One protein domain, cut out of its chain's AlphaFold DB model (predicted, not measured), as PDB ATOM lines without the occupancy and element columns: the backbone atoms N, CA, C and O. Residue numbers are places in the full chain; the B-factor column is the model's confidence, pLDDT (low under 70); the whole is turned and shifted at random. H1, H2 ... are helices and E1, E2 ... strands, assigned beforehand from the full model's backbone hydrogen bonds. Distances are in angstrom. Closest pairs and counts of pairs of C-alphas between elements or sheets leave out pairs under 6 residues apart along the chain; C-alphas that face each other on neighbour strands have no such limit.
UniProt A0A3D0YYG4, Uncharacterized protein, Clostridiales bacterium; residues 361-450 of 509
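This is residues 361 to 450 of the 509 residues of an uncharacterized protein of Clostridiales bacterium (UniProt A0A3D0YYG4). Two small lobes stand end to end along an elongated domain, each with a pair of short helices set about at right angles and a scrap of paired strand. One lobe holds the two-stranded sheet E2 and E3 with H3 and H4; the other holds H1, H2 and E1, with residues 361 to 362 paired antiparallel with residues 400 to 401 of E1, and the nearly continuous run of E1 into E2 joins the lobes. The printed part has 90 residues, with four named helices and three named strands in the order H1, H2, E1, E2, H3, H4, E3; the sheet is E2 - E3, antiparallel. The class is mixed, helices and strands, with under half of the residues in named elements. The whole is only just compact, close to loose, with a radius of gyration of the C-alphas of 14.2 A and spans of 42 by 22 by 21 A.

E2 is residues 405 to 408, 9.9 A long, and E3 is residues 446 to 449, 9.5 A, ending with C-alpha 449 at (1.918, -9.736, -26.969). H3 is residues 415 to 422, 10.2 A, and H4 is residues 426 to 432, 9.8 A. E1 is residues 400 to 402. H1, residues 369 to 376, is 10.4 A long and begins with C-alpha 369 at (3.645, -24.070, -36.284). H2 is residues 380 to 386, 9.7 A.

E2 and E3 are antiparallel neighbours at 145 degrees; N 407 and O 447 are 2.8 A apart and N 449 and O 405 2.7 A, within hydrogen-bond range. The closest C-alphas of H4 and E3 are those of Ile 429 and Ile 449, 5.7 A apart. H3 and H4 touch, about perpendicular at 87 degrees, with the C-alphas of Gly 419 and Trp 426 closest at 4.6 A. E1 runs on into E2 across a break of 2 residues, at 30 degrees. The closest C-alphas of H2 and E1 are those of Ala 386 and Arg 402, 6.2 A apart. H1 and H2 touch, about perpendicular at 83 degrees, closest at the C-alphas of Gly 373 and Trp 380, 4.9 A. Between the lobes, H2 and H4 are close but not clearly touching, with the C-alphas of Glu 382 and Ala 432 closest at 7.9 A. H1 is apart from H3 and from H4. In H1, H2, H3 and H4 every O i to N i+4 pair is within hydrogen-bond range.

The C-alphas of Arg 365 and Asp 439, the two farthest apart, are 42.3 A apart. The printed part has no cut. The links from H2 to E1 and from H4 to E3 are long, 13 residues each. The mean pLDDT of the printed part is 76.5; 19 residues are under 70, among them residues 373 to 375, 377 to 379 and 390 to 392.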
ATOM      1  N   HIS A 361      -4.830 -23.093 -29.372       90.25
ATOM      2  CA  HIS A 361      -5.216 -23.897 -30.528       90.25
ATOM      3  C   HIS A 361      -4.905 -25.378 -30.291       90.25
ATOM      4  O   HIS A 361      -3.747 -25.750 -30.101       90.25
ATOM      5  N   ARG A 362      -5.934 -26.231 -30.369       93.62
ATOM      6  CA  ARG A 362      -5.798 -27.695 -30.337       93.62
ATOM      7  C   ARG A 362      -5.266 -28.186 -31.681       93.62
ATOM      8  O   ARG A 362      -5.978 -28.096 -32.683       93.62
ATOM      9  N   VAL A 363      -4.046 -28.718 -31.700       90.06
ATOM     10  CA  VAL A 363      -3.361 -29.216 -32.902       90.06
ATOM     11  C   VAL A 363      -4.206 -30.288 -33.583       90.06
ATOM     12  O   VAL A 363      -4.629 -31.269 -32.970       90.06
ATOM     13  N   ARG A 364      -4.434 -30.106 -34.876       87.19
ATOM     14  CA  ARG A 364      -5.173 -30.993 -35.768       87.19
ATOM     15  C   ARG A 364      -4.210 -31.646 -36.743       87.19
ATOM     16  O   ARG A 364      -3.085 -31.194 -36.956       87.19
ATOM     17  N   ARG A 365      -4.665 -32.730 -37.368       76.75
ATOM     18  CA  ARG A 365      -3.909 -33.384 -38.437       76.75
ATOM     19  C   ARG A 365      -3.607 -32.367 -39.545       76.75
ATOM     20  O   ARG A 365      -4.524 -31.749 -40.073       76.75
ATOM     21  N   GLY A 366      -2.328 -32.228 -39.892       62.78
ATOM     22  CA  GLY A 366      -1.860 -31.297 -40.921       62.78
ATOM     23  C   GLY A 366      -1.502 -29.896 -40.417       62.78
ATOM     24  O   GLY A 366      -1.059 -29.081 -41.227       62.78
ATOM     25  N   ASP A 367      -1.646 -29.609 -39.122       78.25
ATOM     26  CA  ASP A 367      -1.099 -28.382 -38.549       78.25
ATOM     27  C   ASP A 367       0.429 -28.436 -38.504       78.25
ATOM     28  O   ASP A 367       1.039 -29.458 -38.196       78.25
ATOM     29  N   THR A 368       1.036 -27.286 -38.765       76.19
ATOM     30  CA  THR A 368       2.438 -26.989 -38.465       76.19
ATOM     31  C   THR A 368       2.466 -25.655 -37.730       76.19
ATOM     32  O   THR A 368       1.547 -24.849 -37.899       76.19
ATOM     33  N   LEU A 369       3.506 -25.380 -36.936       70.12
ATOM     34  CA  LEU A 369       3.645 -24.070 -36.284       70.12
ATOM     35  C   LEU A 369       3.544 -22.932 -37.309       70.12
ATOM     36  O   LEU A 369       2.909 -21.916 -37.043       70.12
ATOM     37  N   TRP A 370       4.083 -23.145 -38.511       58.41
ATOM     38  CA  TRP A 370       3.971 -22.213 -39.626       58.41
ATOM     39  C   TRP A 370       2.537 -22.041 -40.140       58.41
ATOM     40  O   TRP A 370       2.064 -20.910 -40.230       58.41
ATOM     41  N   ARG A 371       1.801 -23.128 -40.425       63.38
ATOM     42  CA  ARG A 371       0.402 -23.035 -40.893       63.38
ATOM     43  C   ARG A 371      -0.486 -22.348 -39.861       63.38
ATOM     44  O   ARG A 371      -1.364 -21.574 -40.229       63.38
ATOM     45  N   LEU A 372      -0.238 -22.604 -38.578       72.62
ATOM     46  CA  LEU A 372      -0.917 -21.915 -37.484       72.62
ATOM     47  C   LEU A 372      -0.527 -20.441 -37.431       72.62
ATOM     48  O   LEU A 372      -1.399 -19.588 -37.293       72.62
ATOM     49  N   GLY A 373       0.752 -20.136 -37.621       66.88
ATOM     50  CA  GLY A 373       1.229 -18.767 -37.691       66.88
ATOM     51  C   GLY A 373       0.618 -17.960 -38.834       66.88
ATOM     52  O   GLY A 373       0.141 -16.852 -38.616       66.88
ATOM     53  N   GLN A 374       0.518 -18.547 -40.027       56.59
ATOM     54  CA  GLN A 374      -0.172 -17.956 -41.178       56.59
ATOM     55  C   GLN A 374      -1.665 -17.763 -40.908       56.59
ATOM     56  O   GLN A 374      -2.218 -16.688 -41.132       56.59
ATOM     57  N   ARG A 375      -2.319 -18.799 -40.374       68.75
ATOM     58  CA  ARG A 375      -3.756 -18.787 -40.083       68.75
ATOM     59  C   ARG A 375      -4.144 -17.692 -39.091       68.75
ATOM     60  O   ARG A 375      -5.214 -17.101 -39.237       68.75
ATOM     61  N   TYR A 376      -3.306 -17.474 -38.083       72.06
ATOM     62  CA  TYR A 376      -3.600 -16.611 -36.941       72.06
ATOM     63  C   TYR A 376      -2.806 -15.300 -36.929       72.06
ATOM     64  O   TYR A 376      -2.989 -14.478 -36.033       72.06
ATOM     65  N   GLY A 377      -1.939 -15.087 -37.922       65.50
ATOM     66  CA  GLY A 377      -1.103 -13.893 -38.033       65.50
ATOM     67  C   GLY A 377      -0.018 -13.797 -36.959       65.50
ATOM     68  O   GLY A 377       0.334 -12.690 -36.571       65.50
ATOM     69  N   VAL A 378       0.493 -14.928 -36.464       69.88
ATOM     70  CA  VAL A 378       1.495 -15.011 -35.385       69.88
ATOM     71  C   VAL A 378       2.784 -15.631 -35.933       69.88
ATOM     72  O   VAL A 378       2.715 -16.710 -36.511       69.88
ATOM     73  N   PRO A 379       3.976 -15.036 -35.766       62.12
ATOM     74  CA  PRO A 379       5.212 -15.684 -36.201       62.12
ATOM     75  C   PRO A 379       5.385 -17.051 -35.522       62.12
ATOM     76  O   PRO A 379       5.311 -17.163 -34.299       62.12
ATOM     77  N   TRP A 380       5.625 -18.106 -36.298       72.06
ATOM     78  CA  TRP A 380       5.719 -19.460 -35.755       72.06
ATOM     79  C   TRP A 380       6.831 -19.665 -34.707       72.06
ATOM     80  O   TRP A 380       6.589 -20.450 -33.785       72.06
ATOM     81  N   PRO A 381       7.989 -18.958 -34.739       64.38
ATOM     82  CA  PRO A 381       8.980 -19.071 -33.670       64.38
ATOM     83  C   PRO A 381       8.447 -18.554 -32.332       64.38
ATOM     84  O   PRO A 381       8.847 -19.038 -31.275       64.38
ATOM     85  N   GLU A 382       7.509 -17.605 -32.357       70.19
ATOM     86  CA  GLU A 382       6.850 -17.101 -31.151       70.19
ATOM     87  C   GLU A 382       5.834 -18.111 -30.620       70.19
ATOM     88  O   GLU A 382       5.738 -18.308 -29.411       70.19
ATOM     89  N   ILE A 383       5.141 -18.836 -31.509       77.62
ATOM     90  CA  ILE A 383       4.337 -19.997 -31.106       77.62
ATOM     91  C   ILE A 383       5.247 -21.061 -30.480       77.62
ATOM     92  O   ILE A 383       4.921 -21.595 -29.423       77.62
ATOM     93  N   ALA A 384       6.408 -21.353 -31.074       72.88
ATOM     94  CA  ALA A 384       7.368 -22.306 -30.518       72.88
ATOM     95  C   ALA A 384       7.824 -21.899 -29.110       72.88
ATOM     96  O   ALA A 384       7.707 -22.686 -28.169       72.88
ATOM     97  N   ARG A 385       8.264 -20.644 -28.954       69.44
ATOM     98  CA  ARG A 385       8.735 -20.077 -27.683       69.44
ATOM     99  C   ARG A 385       7.649 -20.095 -26.611       69.44
ATOM    100  O   ARG A 385       7.897 -20.577 -25.511       69.44
ATOM    101  N   ALA A 386       6.435 -19.656 -26.946       73.94
ATOM    102  CA  ALA A 386       5.295 -19.645 -26.025       73.94
ATOM    103  C   ALA A 386       4.880 -21.045 -25.541       73.94
ATOM    104  O   ALA A 386       4.191 -21.172 -24.528       73.94
ATOM    105  N   ASN A 387       5.297 -22.093 -26.255       82.88
ATOM    106  CA  ASN A 387       4.997 -23.488 -25.942       82.88
ATOM    107  C   ASN A 387       6.224 -24.297 -25.501       82.88
ATOM    108  O   ASN A 387       6.128 -25.525 -25.420       82.88
ATOM    109  N   GLY A 388       7.359 -23.635 -25.236       79.19
ATOM    110  CA  GLY A 388       8.601 -24.284 -24.810       79.19
ATOM    111  C   GLY A 388       9.122 -25.320 -25.809       79.19
ATOM    112  O   GLY A 388       9.721 -26.315 -25.410       79.19
ATOM    113  N   LEU A 389       8.832 -25.145 -27.102       77.31
ATOM    114  CA  LEU A 389       9.268 -26.067 -28.145       77.31
ATOM    115  C   LEU A 389      10.729 -25.792 -28.501       77.31
ATOM    116  O   LEU A 389      11.099 -24.660 -28.809       77.31
ATOM    117  N   VAL A 390      11.534 -26.848 -28.516       67.38
ATOM    118  CA  VAL A 390      12.920 -26.848 -29.005       67.38
ATOM    119  C   VAL A 390      13.004 -27.636 -30.306       67.38
ATOM    120  O   VAL A 390      12.124 -28.455 -30.577       67.38
ATOM    121  N   ALA A 391      14.038 -27.391 -31.117       50.12
ATOM    122  CA  ALA A 391      14.264 -28.125 -32.361       50.12
ATOM    123  C   ALA A 391      14.211 -29.649 -32.098       50.12
ATOM    124  O   ALA A 391      14.822 -30.106 -31.129       50.12
ATOM    125  N   PRO A 392      13.463 -30.437 -32.895       65.94
ATOM    126  CA  PRO A 392      12.897 -30.121 -34.216       65.94
ATOM    127  C   PRO A 392      11.493 -29.469 -34.208       65.94
ATOM    128  O   PRO A 392      10.767 -29.545 -35.192       65.94
ATOM    129  N   TYR A 393      11.072 -28.840 -33.107       75.81
ATOM    130  CA  TYR A 393       9.811 -28.087 -32.976       75.81
ATOM    131  C   TYR A 393       8.549 -28.906 -33.290       75.81
ATOM    132  O   TYR A 393       7.536 -28.378 -33.757       75.81
ATOM    133  N   ALA A 394       8.605 -30.210 -33.007       77.81
ATOM    134  CA  ALA A 394       7.517 -31.138 -33.268       77.81
ATOM    135  C   ALA A 394       6.252 -30.775 -32.471       77.81
ATOM    136  O   ALA A 394       6.289 -30.492 -31.269       77.81
ATOM    137  N   ILE A 395       5.107 -30.837 -33.153       83.56
ATOM    138  CA  ILE A 395       3.780 -30.713 -32.553       83.56
ATOM    139  C   ILE A 395       2.965 -31.970 -32.854       83.56
ATOM    140  O   ILE A 395       3.055 -32.537 -33.941       83.56
ATOM    141  N   HIS A 396       2.169 -32.412 -31.883       87.06
ATOM    142  CA  HIS A 396       1.387 -33.644 -31.979       87.06
ATOM    143  C   HIS A 396      -0.101 -33.325 -32.002       87.06
ATOM    144  O   HIS A 396      -0.559 -32.442 -31.278       87.06
ATOM    145  N   VAL A 397      -0.858 -34.058 -32.822       90.25
ATOM    146  CA  VAL A 397      -2.320 -33.939 -32.883       90.25
ATOM    147  C   VAL A 397      -2.908 -34.111 -31.485       90.25
ATOM    148  O   VAL A 397      -2.540 -35.027 -30.756       90.25
ATOM    149  N   GLY A 398      -3.807 -33.207 -31.105       85.69
ATOM    150  CA  GLY A 398      -4.400 -33.154 -29.775       85.69
ATOM    151  C   GLY A 398      -3.578 -32.389 -28.736       85.69
ATOM    152  O   GLY A 398      -4.058 -32.216 -27.623       85.69
ATOM    153  N   ARG A 399      -2.382 -31.883 -29.049       92.19
ATOM    154  CA  ARG A 399      -1.685 -30.948 -28.154       92.19
ATOM    155  C   ARG A 399      -2.353 -29.576 -28.210       92.19
ATOM    156  O   ARG A 399      -2.692 -29.107 -29.289       92.19
ATOM    157  N   ASP A 400      -2.492 -28.917 -27.071       92.88
ATOM    158  CA  ASP A 400      -2.896 -27.515 -27.017       92.88
ATOM    159  C   ASP A 400      -1.670 -26.606 -27.136       92.88
ATOM    160  O   ASP A 400      -0.696 -26.756 -26.396       92.88
ATOM    161  N   LEU A 401      -1.707 -25.684 -28.100       89.44
ATOM    162  CA  LEU A 401      -0.672 -24.678 -28.315       89.44
ATOM    163  C   LEU A 401      -1.182 -23.302 -27.910       89.44
ATOM    164  O   LEU A 401      -2.190 -22.830 -28.429       89.44
ATOM    165  N   ARG A 402      -0.447 -22.631 -27.029       87.12
ATOM    166  CA  ARG A 402      -0.637 -21.217 -26.699       87.12
ATOM    167  C   ARG A 402      -0.205 -20.363 -27.884       87.12
ATOM    168  O   ARG A 402       0.922 -20.500 -28.355       87.12
ATOM    169  N   LEU A 403      -1.082 -19.491 -28.364       84.25
ATOM    170  CA  LEU A 403      -0.768 -18.595 -29.475       84.25
ATOM    171  C   LEU A 403      -0.586 -17.169 -28.943       84.25
ATOM    172  O   LEU A 403      -1.546 -16.594 -28.422       84.25
ATOM    173  N   PRO A 404       0.621 -16.584 -29.059       81.50
ATOM    174  CA  PRO A 404       0.825 -15.160 -28.814       81.50
ATOM    175  C   PRO A 404      -0.121 -14.306 -29.656       81.50
ATOM    176  O   PRO A 404      -0.482 -14.682 -30.769       81.50
ATOM    177  N   ARG A 405      -0.514 -13.138 -29.149       81.88
ATOM    178  CA  ARG A 405      -1.351 -12.205 -29.916       81.88
ATOM    179  C   ARG A 405      -0.462 -11.233 -30.677       81.88
ATOM    180  O   ARG A 405       0.566 -10.818 -30.159       81.88
ATOM    181  N   VAL A 406      -0.874 -10.816 -31.871       75.00
ATOM    182  CA  VAL A 406      -0.218  -9.708 -32.576       75.00
ATOM    183  C   VAL A 406      -1.082  -8.461 -32.456       75.00
ATOM    184  O   VAL A 406      -2.230  -8.433 -32.898       75.00
ATOM    185  N   TYR A 407      -0.529  -7.435 -31.819       81.94
ATOM    186  CA  TYR A 407      -1.151  -6.137 -31.616       81.94
ATOM    187  C   TYR A 407      -0.578  -5.117 -32.598       81.94
ATOM    188  O   TYR A 407       0.632  -5.056 -32.796       81.94
ATOM    189  N   ARG A 408      -1.431  -4.282 -33.198       81.56
ATOM    190  CA  ARG A 408      -0.993  -3.205 -34.093       81.56
ATOM    191  C   ARG A 408      -1.019  -1.871 -33.358       81.56
ATOM    192  O   ARG A 408      -2.101  -1.402 -33.015       81.56
ATOM    193  N   VAL A 409       0.157  -1.273 -33.169       83.19
ATOM    194  CA  VAL A 409       0.365   0.000 -32.464       83.19
ATOM    195  C   VAL A 409      -0.545   1.085 -33.036       83.19
ATOM    196  O   VAL A 409      -0.556   1.345 -34.242       83.19
ATOM    197  N   ARG A 410      -1.294   1.734 -32.155       86.62
ATOM    198  CA  ARG A 410      -2.166   2.879 -32.407       86.62
ATOM    199  C   ARG A 410      -1.510   4.156 -31.888       86.62
ATOM    200  O   ARG A 410      -0.543   4.136 -31.127       86.62
ATOM    201  N   ALA A 411      -2.027   5.297 -32.336       85.31
ATOM    202  CA  ALA A 411      -1.554   6.591 -31.859       85.31
ATOM    203  C   ALA A 411      -1.751   6.704 -30.337       85.31
ATOM    204  O   ALA A 411      -2.846   6.469 -29.833       85.31
ATOM    205  N   GLY A 412      -0.686   7.070 -29.618       78.88
ATOM    206  CA  GLY A 412      -0.706   7.220 -28.159       78.88
ATOM    207  C   GLY A 412      -0.419   5.942 -27.362       78.88
ATOM    208  O   GLY A 412      -0.446   5.993 -26.127       78.88
ATOM    209  N   ASP A 413      -0.121   4.822 -28.022       86.62
ATOM    210  CA  ASP A 413       0.321   3.609 -27.340       86.62
ATOM    211  C   ASP A 413       1.739   3.743 -26.784       86.62
ATOM    212  O   ASP A 413       2.628   4.355 -27.374       86.62
ATOM    213  N   THR A 414       1.956   3.088 -25.649       83.94
ATOM    214  CA  THR A 414       3.275   2.823 -25.074       83.94
ATOM    215  C   THR A 414       3.317   1.360 -24.653       83.94
ATOM    216  O   THR A 414       2.266   0.786 -24.353       83.94
ATOM    217  N   LEU A 415       4.505   0.745 -24.565       78.31
ATOM    218  CA  LEU A 415       4.598  -0.637 -24.069       78.31
ATOM    219  C   LEU A 415       3.984  -0.776 -22.670       78.31
ATOM    220  O   LEU A 415       3.386  -1.802 -22.364       78.31
ATOM    221  N   TRP A 416       4.061   0.276 -21.850       75.62
ATOM    222  CA  TRP A 416       3.428   0.327 -20.534       75.62
ATOM    223  C   TRP A 416       1.896   0.254 -20.603       75.62
ATOM    224  O   TRP A 416       1.288  -0.567 -19.916       75.62
ATOM    225  N   ARG A 417       1.256   1.072 -21.455       77.25
ATOM    226  CA  ARG A 417      -0.209   1.052 -21.625       77.25
ATOM    227  C   ARG A 417      -0.684  -0.271 -22.213       77.25
ATOM    228  O   ARG A 417      -1.679  -0.810 -21.739       77.25
ATOM    229  N   LEU A 418       0.058  -0.796 -23.187       79.56
ATOM    230  CA  LEU A 418      -0.226  -2.089 -23.802       79.56
ATOM    231  C   LEU A 418      -0.071  -3.235 -22.802       79.56
ATOM    232  O   LEU A 418      -0.919  -4.120 -22.753       79.56
ATOM    233  N   GLY A 419       0.959  -3.193 -21.958       75.81
ATOM    234  CA  GLY A 419       1.139  -4.164 -20.886       75.81
ATOM    235  C   GLY A 419      -0.039  -4.180 -19.920       75.81
ATOM    236  O   GLY A 419      -0.623  -5.228 -19.658       75.81
ATOM    237  N   ARG A 420      -0.481  -2.996 -19.483       73.44
ATOM    238  CA  ARG A 420      -1.658  -2.862 -18.618       73.44
ATOM    239  C   ARG A 420      -2.944  -3.357 -19.283       73.44
ATOM    240  O   ARG A 420      -3.735  -4.015 -18.619       73.44
ATOM    241  N   SER A 421      -3.175  -3.051 -20.561       73.69
ATOM    242  CA  SER A 421      -4.396  -3.472 -21.265       73.69
ATOM    243  C   SER A 421      -4.429  -4.961 -21.599       73.69
ATOM    244  O   SER A 421      -5.500  -5.503 -21.854       73.69
ATOM    245  N   HIS A 422      -3.262  -5.601 -21.659       74.38
ATOM    246  CA  HIS A 422      -3.129  -7.016 -21.990       74.38
ATOM    247  C   HIS A 422      -2.762  -7.895 -20.794       74.38
ATOM    248  O   HIS A 422      -2.598  -9.092 -20.991       74.38
ATOM    249  N   GLU A 423      -2.668  -7.324 -19.589       73.25
ATOM    250  CA  GLU A 423      -2.294  -8.030 -18.354       73.25
ATOM    251  C   GLU A 423      -0.919  -8.722 -18.448       73.25
ATOM    252  O   GLU A 423      -0.679  -9.782 -17.876       73.25
ATOM    253  N   VAL A 424       0.013  -8.095 -19.172       72.69
ATOM    254  CA  VAL A 424       1.385  -8.573 -19.393       72.69
ATOM    255  C   VAL A 424       2.352  -7.477 -18.956       72.69
ATOM    256  O   VAL A 424       2.148  -6.305 -19.265       72.69
ATOM    257  N   ALA A 425       3.443  -7.817 -18.266       69.12
ATOM    258  CA  ALA A 425       4.464  -6.820 -17.953       69.12
ATOM    259  C   ALA A 425       5.035  -6.212 -19.248       69.12
ATOM    260  O   ALA A 425       5.365  -6.923 -20.197       69.12
ATOM    261  N   TRP A 426       5.183  -4.888 -19.307       74.44
ATOM    262  CA  TRP A 426       5.690  -4.221 -20.514       74.44
ATOM    263  C   TRP A 426       7.099  -4.699 -20.906       74.44
ATOM    264  O   TRP A 426       7.448  -4.690 -22.085       74.44
ATOM    265  N   THR A 427       7.886  -5.155 -19.928       70.75
ATOM    266  CA  THR A 427       9.199  -5.783 -20.109       70.75
ATOM    267  C   THR A 427       9.106  -7.128 -20.823       70.75
ATOM    268  O   THR A 427       9.954  -7.419 -21.659       70.75
ATOM    269  N   GLU A 428       8.064  -7.919 -20.569       74.38
ATOM    270  CA  GLU A 428       7.797  -9.166 -21.296       74.38
ATOM    271  C   GLU A 428       7.386  -8.885 -22.743       74.38
ATOM    272  O   GLU A 428       7.855  -9.554 -23.662       74.38
ATOM    273  N   ILE A 429       6.602  -7.825 -22.980       78.00
ATOM    274  CA  ILE A 429       6.324  -7.359 -24.346       78.00
ATOM    275  C   ILE A 429       7.627  -6.901 -25.020       78.00
ATOM    276  O   ILE A 429       7.886  -7.276 -26.158       78.00
ATOM    277  N   ALA A 430       8.489  -6.145 -24.336       77.38
ATOM    278  CA  ALA A 430       9.775  -5.721 -24.893       77.38
ATOM    279  C   ALA A 430      10.694  -6.916 -25.222       77.38
ATOM    280  O   ALA A 430      11.271  -6.965 -26.307       77.38
ATOM    281  N   ARG A 431      10.785  -7.915 -24.331       72.88
ATOM    282  CA  ARG A 431      11.556  -9.155 -24.542       72.88
ATOM    283  C   ARG A 431      11.029  -9.975 -25.719       72.88
ATOM    284  O   ARG A 431      11.825 -10.509 -26.485       72.88
ATOM    285  N   ALA A 432       9.709 -10.049 -25.884       68.25
ATOM    286  CA  ALA A 432       9.071 -10.729 -27.012       68.25
ATOM    287  C   ALA A 432       9.245  -9.987 -28.351       68.25
ATOM    288  O   ALA A 432       9.003 -10.571 -29.405       68.25
ATOM    289  N   ASN A 433       9.674  -8.718 -28.333       76.94
ATOM    290  CA  ASN A 433       9.853  -7.879 -29.520       76.94
ATOM    291  C   ASN A 433      11.280  -7.296 -29.594       76.94
ATOM    292  O   ASN A 433      11.455  -6.074 -29.513       76.94
ATOM    293  N   PRO A 434      12.318  -8.139 -29.752       69.69
ATOM    294  CA  PRO A 434      13.700  -7.674 -29.818       69.69
ATOM    295  C   PRO A 434      13.901  -6.692 -30.983       69.69
ATOM    296  O   PRO A 434      13.438  -6.918 -32.100       69.69
ATOM    297  N   GLY A 435      14.592  -5.580 -30.714       69.50
ATOM    298  CA  GLY A 435      14.822  -4.505 -31.689       69.50
ATOM    299  C   GLY A 435      13.730  -3.429 -31.736       69.50
ATOM    300  O   GLY A 435      13.898  -2.423 -32.426       69.50
ATOM    301  N   VAL A 436      12.640  -3.582 -30.977       76.69
ATOM    302  CA  VAL A 436      11.669  -2.503 -30.757       76.69
ATOM    303  C   VAL A 436      12.129  -1.629 -29.596       76.69
ATOM    304  O   VAL A 436      12.251  -2.097 -28.469       76.69
ATOM    305  N   ALA A 437      12.354  -0.345 -29.869       75.12
ATOM    306  CA  ALA A 437      12.643   0.645 -28.837       75.12
ATOM    307  C   ALA A 437      11.385   0.885 -27.967       75.12
ATOM    308  O   ALA A 437      10.371   1.343 -28.506       75.12
ATOM    309  N   PRO A 438      11.421   0.593 -26.648       71.62
ATOM    310  CA  PRO A 438      10.254   0.692 -25.760       71.62
ATOM    311  C   PRO A 438       9.590   2.073 -25.704       71.62
ATOM    312  O   PRO A 438       8.389   2.180 -25.448       71.62
ATOM    313  N   ASP A 439      10.374   3.119 -25.950       77.62
ATOM    314  CA  ASP A 439      10.003   4.533 -25.926       77.62
ATOM    315  C   ASP A 439       9.618   5.091 -27.310       77.62
ATOM    316  O   ASP A 439       9.155   6.227 -27.404       77.62
ATOM    317  N   ARG A 440       9.788   4.321 -28.397       81.12
ATOM    318  CA  ARG A 440       9.610   4.803 -29.784       81.12
ATOM    319  C   ARG A 440       8.777   3.854 -30.639       81.12
ATOM    320  O   ARG A 440       9.199   3.428 -31.718       81.12
ATOM    321  N   LEU A 441       7.571   3.548 -30.172       83.56
ATOM    322  CA  LEU A 441       6.609   2.777 -30.956       83.56
ATOM    323  C   LEU A 441       6.109   3.589 -32.159       83.56
ATOM    324  O   LEU A 441       5.765   4.764 -32.034       83.56
ATOM    325  N   ARG A 442       6.048   2.959 -33.335       83.94
ATOM    326  CA  ARG A 442       5.525   3.580 -34.563       83.94
ATOM    327  C   ARG A 442       4.085   3.148 -34.796       83.94
ATOM    328  O   ARG A 442       3.790   1.960 -34.780       83.94
ATOM    329  N   VAL A 443       3.189   4.093 -35.082       79.56
ATOM    330  CA  VAL A 443       1.801   3.766 -35.451       79.56
ATOM    331  C   VAL A 443       1.793   2.801 -36.641       79.56
ATOM    332  O   VAL A 443       2.500   3.003 -37.627       79.56
ATOM    333  N   GLY A 444       1.013   1.728 -36.532       66.62
ATOM    334  CA  GLY A 444       0.930   0.659 -37.524       66.62
ATOM    335  C   GLY A 444       1.954  -0.469 -37.353       66.62
ATOM    336  O   GLY A 444       1.799  -1.491 -38.028       66.62
ATOM    337  N   GLN A 445       2.945  -0.319 -36.465       78.12
ATOM    338  CA  GLN A 445       3.916  -1.356 -36.100       78.12
ATOM    339  C   GLN A 445       3.217  -2.536 -35.419       78.12
ATOM    340  O   GLN A 445       2.358  -2.340 -34.563       78.12
ATOM    341  N   SER A 446       3.588  -3.760 -35.781       79.31
ATOM    342  CA  SER A 446       3.087  -4.967 -35.121       79.31
ATOM    343  C   SER A 446       3.963  -5.325 -33.923       79.31
ATOM    344  O   SER A 446       5.187  -5.306 -34.032       79.31
ATOM    345  N   LEU A 447       3.332  -5.672 -32.806       81.75
ATOM    346  CA  LEU A 447       3.964  -6.154 -31.584       81.75
ATOM    347  C   LEU A 447       3.390  -7.514 -31.208       81.75
ATOM    348  O   LEU A 447       2.176  -7.707 -31.205       81.75
ATOM    349  N   VAL A 448       4.260  -8.444 -30.850       80.81
ATOM    350  CA  VAL A 448       3.893  -9.719 -30.241       80.81
ATOM    351  C   VAL A 448       3.578  -9.472 -28.769       80.81
ATOM    352  O   VAL A 448       4.436  -9.041 -28.004       80.81
ATOM    353  N   ILE A 449       2.344  -9.735 -28.364       83.38
ATOM    354  CA  ILE A 449       1.918  -9.736 -26.969       83.38
ATOM    355  C   ILE A 449       1.973 -11.193 -26.490       83.38
ATOM    356  O   ILE A 449       1.158 -12.011 -26.944       83.38
ATOM    357  N   PRO A 450       2.949 -11.557 -25.637       73.75
ATOM    358  CA  PRO A 450       3.087 -12.930 -25.174       73.75
ATOM    359  C   PRO A 450       1.922 -13.302 -24.250       73.75
ATOM    360  O   PRO A 450       1.336 -12.449 -23.589       73.75
TER     361      PRO A 450